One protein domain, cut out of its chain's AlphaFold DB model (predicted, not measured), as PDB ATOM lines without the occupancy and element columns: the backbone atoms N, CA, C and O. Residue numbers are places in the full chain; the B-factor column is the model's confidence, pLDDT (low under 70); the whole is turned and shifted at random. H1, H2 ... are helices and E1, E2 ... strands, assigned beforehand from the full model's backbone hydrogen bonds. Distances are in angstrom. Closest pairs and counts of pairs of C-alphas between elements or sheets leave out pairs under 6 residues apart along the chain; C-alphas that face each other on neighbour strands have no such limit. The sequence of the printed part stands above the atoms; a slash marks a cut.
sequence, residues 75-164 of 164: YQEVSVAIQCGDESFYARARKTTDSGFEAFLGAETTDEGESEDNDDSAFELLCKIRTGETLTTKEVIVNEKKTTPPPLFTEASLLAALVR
ATOM      1  N   TYR A  75     -58.338 -33.702 -36.561       94.88
ATOM      2  CA  TYR A  75     -57.288 -32.734 -36.281       94.88
ATOM      3  C   TYR A  75     -56.538 -32.387 -37.562       94.88
ATOM      4  O   TYR A  75     -56.527 -33.146 -38.534       94.88
ATOM      5  N   GLN A  76     -55.889 -31.231 -37.548       95.38
ATOM      6  CA  GLN A  76     -54.864 -30.872 -38.515       95.38
ATOM      7  C   GLN A  76     -53.497 -31.138 -37.899       95.38
ATOM      8  O   GLN A  76     -53.284 -30.874 -36.721       95.38
ATOM      9  N   GLU A  77     -52.566 -31.650 -38.695       95.00
ATOM     10  CA  GLU A  77     -51.171 -31.827 -38.299       95.00
ATOM     11  C   GLU A  77     -50.285 -31.025 -39.248       95.00
ATOM     12  O   GLU A  77     -50.457 -31.081 -40.468       95.00
ATOM     13  N   VAL A  78     -49.320 -30.301 -38.687       95.25
ATOM     14  CA  VAL A  78     -48.235 -29.666 -39.434       95.25
ATOM     15  C   VAL A  78     -46.923 -30.326 -39.037       95.25
ATOM     16  O   VAL A  78     -46.651 -30.537 -37.858       95.25
ATOM     17  N   SER A  79     -46.113 -30.677 -40.033       95.31
ATOM     18  CA  SER A  79     -44.776 -31.242 -39.850       95.31
ATOM     19  C   SER A  79     -43.778 -30.448 -40.686       95.31
ATOM     20  O   SER A  79     -44.003 -30.228 -41.876       95.31
ATOM     21  N   VAL A  80     -42.672 -30.035 -40.073       95.50
ATOM     22  CA  VAL A  80     -41.608 -29.252 -40.711       95.50
ATOM     23  C   VAL A  80     -40.276 -29.963 -40.505       95.50
ATOM     24  O   VAL A  80     -39.940 -30.348 -39.386       95.50
ATOM     25  N   ALA A  81     -39.519 -30.122 -41.588       95.56
ATOM     26  CA  ALA A  81     -38.130 -30.566 -41.554       95.56
ATOM     27  C   ALA A  81     -37.215 -29.353 -41.766       95.56
ATOM     28  O   ALA A  81     -37.395 -28.602 -42.725       95.56
ATOM     29  N   ILE A  82     -36.255 -29.156 -40.867       94.75
ATOM     30  CA  ILE A  82     -35.347 -28.009 -40.849       94.75
ATOM     31  C   ILE A  82     -33.917 -28.530 -40.935       94.75
ATOM     32  O   ILE A  82     -33.484 -29.305 -40.085       94.75
ATOM     33  N   GLN A  83     -33.176 -28.078 -41.941       94.69
ATOM     34  CA  GLN A  83     -31.748 -28.355 -42.054       94.69
ATOM     35  C   GLN A  83     -30.959 -27.265 -41.318       94.69
ATOM     36  O   GLN A  83     -31.137 -26.079 -41.598       94.69
ATOM     37  N   CYS A  84     -30.074 -27.653 -40.401       93.19
ATOM     38  CA  CYS A  84     -29.179 -26.742 -39.691       93.19
ATOM     39  C   CYS A  84     -27.743 -27.273 -39.775       93.19
ATOM     40  O   CYS A  84     -27.360 -28.182 -39.041       93.19
ATOM     41  N   GLY A  85     -26.943 -26.708 -40.685       90.44
ATOM     42  CA  GLY A  85     -25.639 -27.276 -41.037       90.44
ATOM     43  C   GLY A  85     -25.814 -28.644 -41.696       90.44
ATOM     44  O   GLY A  85     -26.599 -28.772 -42.638       90.44
ATOM     45  N   ASP A  86     -25.132 -29.658 -41.170       93.94
ATOM     46  CA  ASP A  86     -25.213 -31.040 -41.661       93.94
ATOM     47  C   ASP A  86     -26.333 -31.861 -40.989       93.94
ATOM     48  O   ASP A  86     -26.639 -32.965 -41.432       93.94
ATOM     49  N   GLU A  87     -27.003 -31.306 -39.975       94.88
ATOM     50  CA  GLU A  87     -28.025 -32.003 -39.187       94.88
ATOM     51  C   GLU A  87     -29.456 -31.634 -39.609       94.88
ATOM     52  O   GLU A  87     -29.743 -30.494 -39.998       94.88
ATOM     53  N   SER A  88     -30.380 -32.590 -39.477       94.81
ATOM     54  CA  SER A  88     -31.810 -32.393 -39.745       94.81
ATOM     55  C   SER A  88     -32.634 -32.455 -38.461       94.81
ATOM     56  O   SER A  88     -32.556 -33.410 -37.690       94.81
ATOM     57  N   PHE A  89     -33.494 -31.461 -38.277       94.31
ATOM     58  CA  PHE A  89     -34.434 -31.359 -37.167       94.31
ATOM     59  C   PHE A  89     -35.865 -31.490 -37.678       94.31
ATOM     60  O   PHE A  89     -36.186 -31.040 -38.779       94.31
ATOM     61  N   TYR A  90     -36.737 -32.077 -36.861       94.94
ATOM     62  CA  TYR A  90     -38.148 -32.258 -37.186       94.94
ATOM     63  C   TYR A  90     -39.004 -31.647 -36.087       94.94
ATOM     64  O   TYR A  90     -38.791 -31.919 -34.907       94.94
ATOM     65  N   ALA A  91     -39.980 -30.842 -36.488       93.69
ATOM     66  CA  ALA A  91     -40.999 -30.304 -35.603       93.69
ATOM     67  C   ALA A  91     -42.375 -30.737 -36.110       93.69
ATOM     68  O   ALA A  91     -42.635 -30.699 -37.314       93.69
ATOM     69  N   ARG A  92     -43.247 -31.145 -35.190       94.81
ATOM     70  CA  ARG A  92     -44.632 -31.521 -35.468       94.81
ATOM     71  C   ARG A  92     -45.531 -30.853 -34.437       94.81
ATOM     72  O   ARG A  92     -45.154 -30.776 -33.275       94.81
ATOM     73  N   ALA A  93     -46.697 -30.397 -34.872       94.12
ATOM     74  CA  ALA A  93     -47.761 -29.936 -33.988       94.12
ATOM     75  C   ALA A  93     -49.120 -30.348 -34.556       94.12
ATOM     76  O   ALA A  93     -49.277 -30.465 -35.779       94.12
ATOM     77  N   ARG A  94     -50.107 -30.549 -33.677       93.56
ATOM     78  CA  ARG A  94     -51.491 -30.838 -34.055       93.56
ATOM     79  C   ARG A  94     -52.427 -29.768 -33.507       93.56
ATOM     80  O   ARG A  94     -52.154 -29.141 -32.493       93.56
ATOM     81  N   LYS A  95     -53.538 -29.575 -34.211       93.50
ATOM     82  CA  LYS A  95     -54.653 -28.720 -33.809       93.50
ATOM     83  C   LYS A  95     -55.942 -29.498 -33.978       93.50
ATOM     84  O   LYS A  95     -56.315 -29.844 -35.103       93.50
ATOM     85  N   THR A  96     -56.614 -29.798 -32.874       93.06
ATOM     86  CA  THR A  96     -57.907 -30.491 -32.911       93.06
ATOM     87  C   THR A  96     -58.945 -29.588 -33.576       93.06
ATOM     88  O   THR A  96     -59.187 -28.473 -33.123       93.06
ATOM     89  N   THR A  97     -59.563 -30.060 -34.659       92.94
ATOM     90  CA  THR A  97     -60.631 -29.331 -35.363       92.94
ATOM     91  C   THR A  97     -62.018 -29.816 -34.964       92.94
ATOM     92  O   THR A  97     -62.972 -29.051 -35.046       92.94
ATOM     93  N   ASP A  98     -62.124 -31.079 -34.547       93.19
ATOM     94  CA  ASP A  98     -63.337 -31.680 -33.998       93.19
ATOM     95  C   ASP A  98     -62.938 -32.766 -32.987       93.19
ATOM     96  O   ASP A  98     -62.184 -33.679 -33.322       93.19
ATOM     97  N   SER A  99     -63.419 -32.683 -31.749       91.38
ATOM     98  CA  SER A  99     -63.155 -33.704 -30.726       91.38
ATOM     99  C   SER A  99     -63.908 -35.013 -30.984       91.38
ATOM    100  O   SER A  99     -63.535 -36.049 -30.434       91.38
ATOM    101  N   GLY A 100     -64.956 -34.994 -31.811       93.56
ATOM    102  CA  GLY A 100     -65.764 -36.162 -32.134       93.56
ATOM    103  C   GLY A 100     -66.227 -36.927 -30.887       93.56
ATOM    104  O   GLY A 100     -66.651 -36.346 -29.887       93.56
ATOM    105  N   PHE A 101     -66.100 -38.252 -30.929       92.69
ATOM    106  CA  PHE A 101     -66.475 -39.134 -29.824       92.69
ATOM    107  C   PHE A 101     -65.687 -38.913 -28.515       92.69
ATOM    108  O   PHE A 101     -66.185 -39.286 -27.453       92.69
ATOM    109  N   GLU A 102     -64.488 -38.313 -28.544       90.38
ATOM    110  CA  GLU A 102     -63.710 -38.064 -27.315       90.38
ATOM    111  C   GLU A 102     -64.405 -37.059 -26.395       90.38
ATOM    112  O   GLU A 102     -64.335 -37.190 -25.172       90.38
ATOM    113  N   ALA A 103     -65.161 -36.110 -26.961       89.62
ATOM    114  CA  ALA A 103     -65.960 -35.170 -26.176       89.62
ATOM    115  C   ALA A 103     -66.968 -35.885 -25.257       89.62
ATOM    116  O   ALA A 103     -67.359 -35.347 -24.222       89.62
ATOM    117  N   PHE A 104     -67.383 -37.102 -25.625       90.12
ATOM    118  CA  PHE A 104     -68.309 -37.915 -24.849       90.12
ATOM    119  C   PHE A 104     -67.618 -38.821 -23.816       90.12
ATOM    120  O   PHE A 104     -68.172 -39.026 -22.735       90.12
ATOM    121  N   LEU A 105     -66.430 -39.355 -24.124       87.06
ATOM    122  CA  LEU A 105     -65.667 -40.200 -23.193       87.06
ATOM    123  C   LEU A 105     -65.029 -39.399 -22.050       87.06
ATOM    124  O   LEU A 105     -64.782 -39.954 -20.981       87.06
ATOM    125  N   GLY A 106     -64.824 -38.095 -22.248       73.81
ATOM    126  CA  GLY A 106     -64.124 -37.243 -21.295       73.81
ATOM    127  C   GLY A 106     -62.604 -37.393 -21.404       73.81
ATOM    128  O   GLY A 106     -62.083 -38.369 -21.945       73.81
ATOM    129  N   ALA A 107     -61.885 -36.400 -20.877       53.47
ATOM    130  CA  ALA A 107     -60.429 -36.263 -21.006       53.47
ATOM    131  C   ALA A 107     -59.604 -37.379 -20.327       53.47
ATOM    132  O   ALA A 107     -58.384 -37.369 -20.427       53.47
ATOM    133  N   GLU A 108     -60.238 -38.341 -19.649       48.50
ATOM    134  CA  GLU A 108     -59.549 -39.425 -18.928       48.50
ATOM    135  C   GLU A 108     -59.139 -40.604 -19.826       48.50
ATOM    136  O   GLU A 108     -58.501 -41.541 -19.359       48.50
ATOM    137  N   THR A 109     -59.500 -40.577 -21.115       47.06
ATOM    138  CA  THR A 109     -59.059 -41.588 -22.099       47.06
ATOM    139  C   THR A 109     -57.869 -41.144 -22.943       47.06
ATOM    140  O   THR A 109     -57.361 -41.932 -23.741       47.06
ATOM    141  N   THR A 110     -57.393 -39.916 -22.750       42.38
ATOM    142  CA  THR A 110     -56.159 -39.449 -23.368       42.38
ATOM    143  C   THR A 110     -55.001 -40.037 -22.572       42.38
ATOM    144  O   THR A 110     -54.763 -39.636 -21.433       42.38
ATOM    145  N   ASP A 111     -54.317 -41.021 -23.157       41.03
ATOM    146  CA  ASP A 111     -53.034 -41.535 -22.672       41.03
ATOM    147  C   ASP A 111     -52.163 -40.338 -22.244       41.03
ATOM    148  O   ASP A 111     -52.138 -39.318 -22.943       41.03
ATOM    149  N   GLU A 112     -51.461 -40.420 -21.109       36.56
ATOM    150  CA  GLU A 112     -50.699 -39.296 -20.520       36.56
ATOM    151  C   GLU A 112     -49.608 -38.719 -21.461       36.56
ATOM    152  O   GLU A 112     -48.950 -37.742 -21.114       36.56
ATOM    153  N   GLY A 113     -49.434 -39.280 -22.665       40.53
ATOM    154  CA  GLY A 113     -48.574 -38.775 -23.737       40.53
ATOM    155  C   GLY A 113     -49.259 -38.003 -24.879       40.53
ATOM    156  O   GLY A 113     -48.544 -37.454 -25.707       40.53
ATOM    157  N   GLU A 114     -50.595 -37.934 -24.967       41.41
ATOM    158  CA  GLU A 114     -51.293 -37.192 -26.046       41.41
ATOM    159  C   GLU A 114     -51.722 -35.769 -25.642       41.41
ATOM    160  O   GLU A 114     -52.081 -34.952 -26.493       41.41
ATOM    161  N   SER A 115     -51.664 -35.428 -24.350       42.50
ATOM    162  CA  SER A 115     -51.997 -34.081 -23.864       42.50
ATOM    163  C   SER A 115     -50.988 -33.005 -24.302       42.50
ATOM    164  O   SER A 115     -51.326 -31.822 -24.299       42.50
ATOM    165  N   GLU A 116     -49.790 -33.403 -24.746       45.28
ATOM    166  CA  GLU A 116     -48.768 -32.502 -25.301       45.28
ATOM    167  C   GLU A 116     -48.992 -32.152 -26.786       45.28
ATOM    168  O   GLU A 116     -48.364 -31.227 -27.297       45.28
ATOM    169  N   ASP A 117     -49.892 -32.844 -27.496       52.69
ATOM    170  CA  ASP A 117     -50.001 -32.719 -28.957       52.69
ATOM    171  C   ASP A 117     -50.911 -31.572 -29.431       52.69
ATOM    172  O   ASP A 117     -50.835 -31.178 -30.598       52.69
ATOM    173  N   ASN A 118     -51.765 -31.022 -28.563       61.97
ATOM    174  CA  ASN A 118     -52.721 -29.966 -28.917       61.97
ATOM    175  C   ASN A 118     -52.190 -28.575 -28.524       61.97
ATOM    176  O   ASN A 118     -52.823 -27.835 -27.771       61.97
ATOM    177  N   ASP A 119     -50.991 -28.243 -29.002       74.44
ATOM    178  CA  ASP A 119     -50.404 -26.912 -28.851       74.44
ATOM    179  C   ASP A 119     -50.779 -26.035 -30.053       74.44
ATOM    180  O   ASP A 119     -50.043 -25.922 -31.042       74.44
ATOM    181  N   ASP A 120     -51.936 -25.377 -29.947       83.12
ATOM    182  CA  ASP A 120     -52.427 -24.410 -30.933       83.12
ATOM    183  C   ASP A 120     -51.371 -23.339 -31.262       83.12
ATOM    184  O   ASP A 120     -51.269 -22.889 -32.405       83.12
ATOM    185  N   SER A 121     -50.553 -22.936 -30.283       88.06
ATOM    186  CA  SER A 121     -49.538 -21.903 -30.484       88.06
ATOM    187  C   SER A 121     -48.378 -22.404 -31.348       88.06
ATOM    188  O   SER A 121     -47.957 -21.705 -32.277       88.06
ATOM    189  N   ALA A 122     -47.915 -23.636 -31.111       91.00
ATOM    190  CA  ALA A 122     -46.914 -24.288 -31.945       91.00
ATOM    191  C   ALA A 122     -47.459 -24.595 -33.344       91.00
ATOM    192  O   ALA A 122     -46.755 -24.365 -34.330       91.00
ATOM    193  N   PHE A 123     -48.714 -25.039 -33.463       94.19
ATOM    194  CA  PHE A 123     -49.353 -25.297 -34.755       94.19
ATOM    195  C   PHE A 123     -49.380 -24.041 -35.637       94.19
ATOM    196  O   PHE A 123     -48.904 -24.069 -36.776       94.19
ATOM    197  N   GLU A 124     -49.863 -22.914 -35.105       94.31
ATOM    198  CA  GLU A 124     -49.917 -21.642 -35.835       94.31
ATOM    199  C   GLU A 124     -48.520 -21.096 -36.172       94.31
ATOM    200  O   GLU A 124     -48.347 -20.391 -37.170       94.31
ATOM    201  N   LEU A 125     -47.508 -21.393 -35.351       92.94
ATOM    202  CA  LEU A 125     -46.124 -21.001 -35.614       92.94
ATOM    203  C   LEU A 125     -45.517 -21.828 -36.750       92.94
ATOM    204  O   LEU A 125     -44.950 -21.257 -37.681       92.94
ATOM    205  N   LEU A 126     -45.668 -23.152 -36.710       94.00
ATOM    206  CA  LEU A 126     -45.133 -24.048 -37.733       94.00
ATOM    207  C   LEU A 126     -45.830 -23.862 -39.087       94.00
ATOM    208  O   LEU A 126     -45.160 -23.904 -40.117       94.00
ATOM    209  N   CYS A 127     -47.132 -23.560 -39.109       95.00
ATOM    210  CA  CYS A 127     -47.874 -23.283 -40.348       95.00
ATOM    211  C   CYS A 127     -47.381 -22.038 -41.107       95.00
ATOM    212  O   CYS A 127     -47.681 -21.880 -42.292       95.00
ATOM    213  N   LYS A 128     -46.644 -21.136 -40.447       94.50
ATOM    214  CA  LYS A 128     -46.091 -19.933 -41.087       94.50
ATOM    215  C   LYS A 128     -44.810 -20.211 -41.869       94.50
ATOM    216  O   LYS A 128     -44.481 -19.408 -42.740       94.50
ATOM    217  N   ILE A 129     -44.123 -21.318 -41.584       94.56
ATOM    218  CA  ILE A 129     -42.847 -21.672 -42.211       94.56
ATOM    219  C   ILE A 129     -43.098 -22.192 -43.627       94.56
ATOM    220  O   ILE A 129     -43.925 -23.080 -43.842       94.56
ATOM    221  N   ARG A 130     -42.362 -21.664 -44.609       94.31
ATOM    222  CA  ARG A 130     -42.452 -22.098 -46.012       94.31
ATOM    223  C   ARG A 130     -41.227 -22.894 -46.444       94.31
ATOM    224  O   ARG A 130     -40.110 -22.666 -45.990       94.31
ATOM    225  N   THR A 131     -41.415 -23.810 -47.393       94.12
ATOM    226  CA  THR A 131     -40.294 -24.531 -48.007       94.12
ATOM    227  C   THR A 131     -39.322 -23.553 -48.669       94.12
ATOM    228  O   THR A 131     -39.731 -22.701 -49.456       94.12
ATOM    229  N   GLY A 132     -38.031 -23.700 -48.361       93.62
ATOM    230  CA  GLY A 132     -36.968 -22.828 -48.868       93.62
ATOM    231  C   GLY A 132     -36.790 -21.524 -48.086       93.62
ATOM    232  O   GLY A 132     -35.936 -20.722 -48.452       93.62
ATOM    233  N   GLU A 133     -37.568 -21.299 -47.024       93.50
ATOM    234  CA  GLU A 133     -37.356 -20.183 -46.107       93.50
ATOM    235  C   GLU A 133     -36.091 -20.397 -45.268       93.50
ATOM    236  O   GLU A 133     -35.836 -21.489 -44.756       93.50
ATOM    237  N   THR A 134     -35.296 -19.339 -45.113       92.75
ATOM    238  CA  THR A 134     -34.113 -19.354 -44.250       92.75
ATOM    239  C   THR A 134     -34.505 -18.922 -42.845       92.75
ATOM    240  O   THR A 134     -35.009 -17.816 -42.649       92.75
ATOM    241  N   LEU A 135     -34.226 -19.773 -41.862       91.00
ATOM    242  CA  LEU A 135     -34.455 -19.493 -40.447       91.00
ATOM    243  C   LEU A 135     -33.141 -19.115 -39.752       91.00
ATOM    244  O   LEU A 135     -32.060 -19.534 -40.166       91.00
ATOM    245  N   THR A 136     -33.236 -18.345 -38.668       92.50
ATOM    246  CA  THR A 136     -32.082 -17.978 -37.834       92.50
ATOM    247  C   THR A 136     -32.064 -18.818 -36.564       92.50
ATOM    248  O   THR A 136     -32.961 -18.703 -35.726       92.50
ATOM    249  N   THR A 137     -31.013 -19.614 -36.386       92.38
ATOM    250  CA  THR A 137     -30.770 -20.362 -35.146       92.38
ATOM    251  C   THR A 137     -30.414 -19.397 -34.015       92.38
ATOM    252  O   THR A 137     -29.447 -18.645 -34.121       92.38
ATOM    253  N   LYS A 138     -31.201 -19.404 -32.931       92.56
ATOM    254  CA  LYS A 138     -30.948 -18.568 -31.743       92.56
ATOM    255  C   LYS A 138     -30.022 -19.240 -30.736       92.56
ATOM    256  O   LYS A 138     -29.157 -18.582 -30.171       92.56
ATOM    257  N   GLU A 139     -30.224 -20.533 -30.510       94.00
ATOM    258  CA  GLU A 139     -29.519 -21.313 -29.497       94.00
ATOM    259  C   GLU A 139     -29.415 -22.774 -29.948       94.00
ATOM    260  O   GLU A 139     -30.263 -23.257 -30.702       94.00
ATOM    261  N   VAL A 140     -28.372 -23.464 -29.486       92.00
ATOM    262  CA  VAL A 140     -28.180 -24.908 -29.659       92.00
ATOM    263  C   VAL A 140     -27.958 -25.512 -28.277       92.00
ATOM    264  O   VAL A 140     -27.013 -25.139 -27.586       92.00
ATOM    265  N   ILE A 141     -28.831 -26.439 -27.880       94.25
ATOM    266  CA  ILE A 141     -28.820 -27.071 -26.555       94.25
ATOM    267  C   ILE A 141     -28.574 -28.572 -26.722       94.25
ATOM    268  O   ILE A 141     -29.252 -29.232 -27.509       94.25
ATOM    269  N   VAL A 142     -27.637 -29.121 -25.947       94.44
ATOM    270  CA  VAL A 142     -27.383 -30.566 -25.865       94.44
ATOM    271  C   VAL A 142     -28.011 -31.100 -24.581       94.44
ATOM    272  O   VAL A 142     -27.604 -30.724 -23.484       94.44
ATOM    273  N   ASN A 143     -29.011 -31.974 -24.717       94.44
ATOM    274  CA  ASN A 143     -29.729 -32.562 -23.587       94.44
ATOM    275  C   ASN A 143     -29.207 -33.969 -23.282       94.44
ATOM    276  O   ASN A 143     -29.562 -34.931 -23.965       94.44
ATOM    277  N   GLU A 144     -28.410 -34.105 -22.226       95.44
ATOM    278  CA  GLU A 144     -27.988 -35.414 -21.725       95.44
ATOM    279  C   GLU A 144     -29.148 -36.104 -20.993       95.44
ATOM    280  O   GLU A 144     -29.685 -35.592 -20.010       95.44
ATOM    281  N   LYS A 145     -29.555 -37.283 -21.478       94.69
ATOM    282  CA  LYS A 145     -30.618 -38.103 -20.877       94.69
ATOM    283  C   LYS A 145     -30.086 -39.490 -20.526       94.69
ATOM    284  O   LYS A 145     -29.156 -39.991 -21.154       94.69
ATOM    285  N   LYS A 146     -30.704 -40.131 -19.532       94.81
ATOM    286  CA  LYS A 146     -30.366 -41.490 -19.087       94.81
ATOM    287  C   LYS A 146     -31.540 -42.432 -19.331       94.81
ATOM    288  O   LYS A 146     -32.680 -42.083 -19.044       94.81
ATOM    289  N   THR A 147     -31.254 -43.633 -19.825       95.88
ATOM    290  CA  THR A 147     -32.262 -44.685 -19.987       95.88
ATOM    291  C   THR A 147     -32.739 -45.190 -18.629       95.88
ATOM    292  O   THR A 147     -31.938 -45.372 -17.708       95.88
ATOM    293  N   THR A 148     -34.028 -45.482 -18.526       93.38
ATOM    294  CA  THR A 148     -34.634 -46.126 -17.360       93.38
ATOM    295  C   THR A 148     -34.848 -47.620 -17.624       93.38
ATOM    296  O   THR A 148     -35.005 -48.027 -18.779       93.38
ATOM    297  N   PRO A 149     -34.809 -48.470 -16.582       94.69
ATOM    298  CA  PRO A 149     -35.201 -49.867 -16.729       94.69
ATOM    299  C   PRO A 149     -36.700 -49.976 -17.069       94.69
ATOM    300  O   PRO A 149     -37.461 -49.061 -16.743       94.69
ATOM    301  N   PRO A 150     -37.144 -51.089 -17.684       93.88
ATOM    302  CA  PRO A 150     -38.559 -51.310 -17.960       93.88
ATOM    303  C   PRO A 150     -39.412 -51.263 -16.681       93.88
ATOM    304  O   PRO A 150     -38.950 -51.726 -15.631       93.88
ATOM    305  N   PRO A 151     -40.650 -50.743 -16.752       93.75
ATOM    306  CA  PRO A 151     -41.561 -50.763 -15.617       93.75
ATOM    307  C   PRO A 151     -41.948 -52.201 -15.253       93.75
ATOM    308  O   PRO A 151     -41.950 -53.101 -16.094       93.75
ATOM    309  N   LEU A 152     -42.303 -52.412 -13.984       95.94
ATOM    310  CA  LEU A 152     -42.915 -53.666 -13.546       95.94
ATOM    311  C   LEU A 152     -44.309 -53.819 -14.168       95.94
ATOM    312  O   LEU A 152     -44.961 -52.834 -14.519       95.94
ATOM    313  N   PHE A 153     -44.778 -55.061 -14.274       94.94
ATOM    314  CA  PHE A 153     -46.129 -55.325 -14.752       94.94
ATOM    315  C   PHE A 153     -47.184 -54.742 -13.805       94.94
ATOM    316  O   PHE A 153     -47.109 -54.895 -12.586       94.94
ATOM    317  N   THR A 154     -48.198 -54.126 -14.402       95.69
ATOM    318  CA  THR A 154     -49.505 -53.874 -13.799       95.69
ATOM    319  C   THR A 154     -50.450 -54.987 -14.245       95.69
ATOM    320  O   THR A 154     -50.126 -55.754 -15.152       95.69
ATOM    321  N   GLU A 155     -51.633 -55.089 -13.646       92.56
ATOM    322  CA  GLU A 155     -52.638 -56.056 -14.104       92.56
ATOM    323  C   GLU A 155     -52.964 -55.868 -15.596       92.56
ATOM    324  O   GLU A 155     -52.930 -56.828 -16.365       92.56
ATOM    325  N   ALA A 156     -53.159 -54.619 -16.029       89.81
ATOM    326  CA  ALA A 156     -53.421 -54.286 -17.425       89.81
ATOM    327  C   ALA A 156     -52.263 -54.689 -18.355       89.81
ATOM    328  O   ALA A 156     -52.494 -55.334 -19.381       89.81
ATOM    329  N   SER A 157     -51.014 -54.354 -18.004       91.62
ATOM    330  CA  SER A 157     -49.870 -54.686 -18.864       91.62
ATOM    331  C   SER A 157     -49.531 -56.179 -18.855       91.62
ATOM    332  O   SER A 157     -49.058 -56.699 -19.867       91.62
ATOM    333  N   LEU A 158     -49.833 -56.896 -17.766       94.44
ATOM    334  CA  LEU A 158     -49.721 -58.353 -17.705       94.44
ATOM    335  C   LEU A 158     -50.767 -59.033 -18.595       94.44
ATOM    336  O   LEU A 158     -50.415 -59.902 -19.390       94.44
ATOM    337  N   LEU A 159     -52.036 -58.624 -18.503       91.19
ATOM    338  CA  LEU A 159     -53.102 -59.146 -19.361       91.19
ATOM    339  C   LEU A 159     -52.780 -58.913 -20.842       91.19
ATOM    340  O   LEU A 159     -52.873 -59.842 -21.641       91.19
ATOM    341  N   ALA A 160     -52.315 -57.713 -21.205       89.19
ATOM    342  CA  ALA A 160     -51.896 -57.407 -22.571       89.19
ATOM    343  C   ALA A 160     -50.748 -58.311 -23.062       89.19
ATOM    344  O   ALA A 160     -50.730 -58.705 -24.228       89.19
ATOM    345  N   ALA A 161     -49.808 -58.673 -22.183       91.12
ATOM    346  CA  ALA A 161     -48.704 -59.571 -22.519       91.12
ATOM    347  C   ALA A 161     -49.147 -61.031 -22.734       91.12
ATOM    348  O   ALA A 161     -48.498 -61.751 -23.491       91.12
ATOM    349  N   LEU A 162     -50.235 -61.468 -22.090       93.19
ATOM    350  CA  LEU A 162     -50.757 -62.839 -22.177       93.19
ATOM    351  C   LEU A 162     -51.710 -63.071 -23.359       93.19
ATOM    352  O   LEU A 162     -51.887 -64.211 -23.778       93.19
ATOM    353  N   VAL A 163     -52.334 -62.013 -23.882       79.88
ATOM    354  CA  VAL A 163     -53.352 -62.083 -24.951       79.88
ATOM    355  C   VAL A 163     -52.729 -62.065 -26.363       79.88
ATOM    356  O   VAL A 163     -53.445 -62.037 -27.363       79.88
ATOM    357  N   ARG A 164     -51.396 -62.091 -26.466       54.19
ATOM    358  CA  ARG A 164     -50.663 -61.958 -27.731       54.19
ATOM    359  C   ARG A 164     -50.537 -63.255 -28.528       54.19
ATOM    360  O   ARG A 164     -50.293 -64.314 -27.912       54.19
TER     361      ARG A 164
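This is residues 75 to 164 of the 164 residues of the protein "Type IA DNA topoisomerase" of Escherichia coli (UniProt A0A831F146). A long two-stranded hairpin, E1 and E2, is the main body of this model, with the short helix H2 packed on it; the rest is a loose, open frame of links. Beyond the far end of E2 the small helix H1 leads into a loop, residues 106 to 119, that returns to H2, and from H2 a long bare stretch, residues 127 to 154, sweeps away to H3, far from the hairpin. You will find 90 printed residues, with two named strands and three named helices in the order E1, E2, H1, H2, H3; the two-stranded sheet is antiparallel. The class is mixed, helices and strands, with under half of the printed residues, 41 of 90, in named elements. The whole is only just extended, close to loose, with a radius of gyration of the C-alphas of 18.7 A and spans of 51 by 37 by 22 A.

Start at the hairpin of E1, residues 75 to 84, and E2, residues 87 to 98, joined by a tight link. They are antiparallel, with 167 degrees between their directions. Look at N 76 and O 95, 2.8 A apart, and at N 91 and O 80, 2.9 A apart, both within hydrogen-bond range. Next find H2, residues 120 to 126: its closest C-alphas to E2 are Phe 123 and Ala 93, 5.0 A apart. To E1 its closest are the C-alphas of Phe 123 and Val 78, 6.5 A apart. H1, residues 102 to 105, follows E2 by a tight link and is apart from E1 and from H2. H3, residues 155 to 162, is apart from E1, E2, H1 and H2. Every O i to N i+4 pair is within hydrogen-bond range in H2 and H3; H1 is too short for such a pair.

Find C-alpha 75 at (-57.288, -32.734, -36.281); from there E1 runs 28.9 A to Cys 84. E2 runs 35.7 A from Glu 87 to C-alpha 98 at (-63.337, -31.680, -33.998). H1 measures 5.0 A from Glu 102 to Leu 105, and H2 10.0 A from Asp 120 to Leu 126. H3 measures 10.7 A from Glu 155 to C-alpha 162 at (-50.757, -62.839, -22.177).

The two C-alphas farthest apart are those of Thr 134 and Leu 162, 51.5 A. The printed part has no cut and ends at residue 164, the chain's last residue. The links H1 to H2, 14 residues, and H2 to H3, 28 residues, are long. Residues 138 to 152 stand free, and so do residues 154 to 160, of which 155 to 160 belong to H3. The mean pLDDT of the printed part is 86.0; look for values under 70 at residues 107 to 118 and at residue 164.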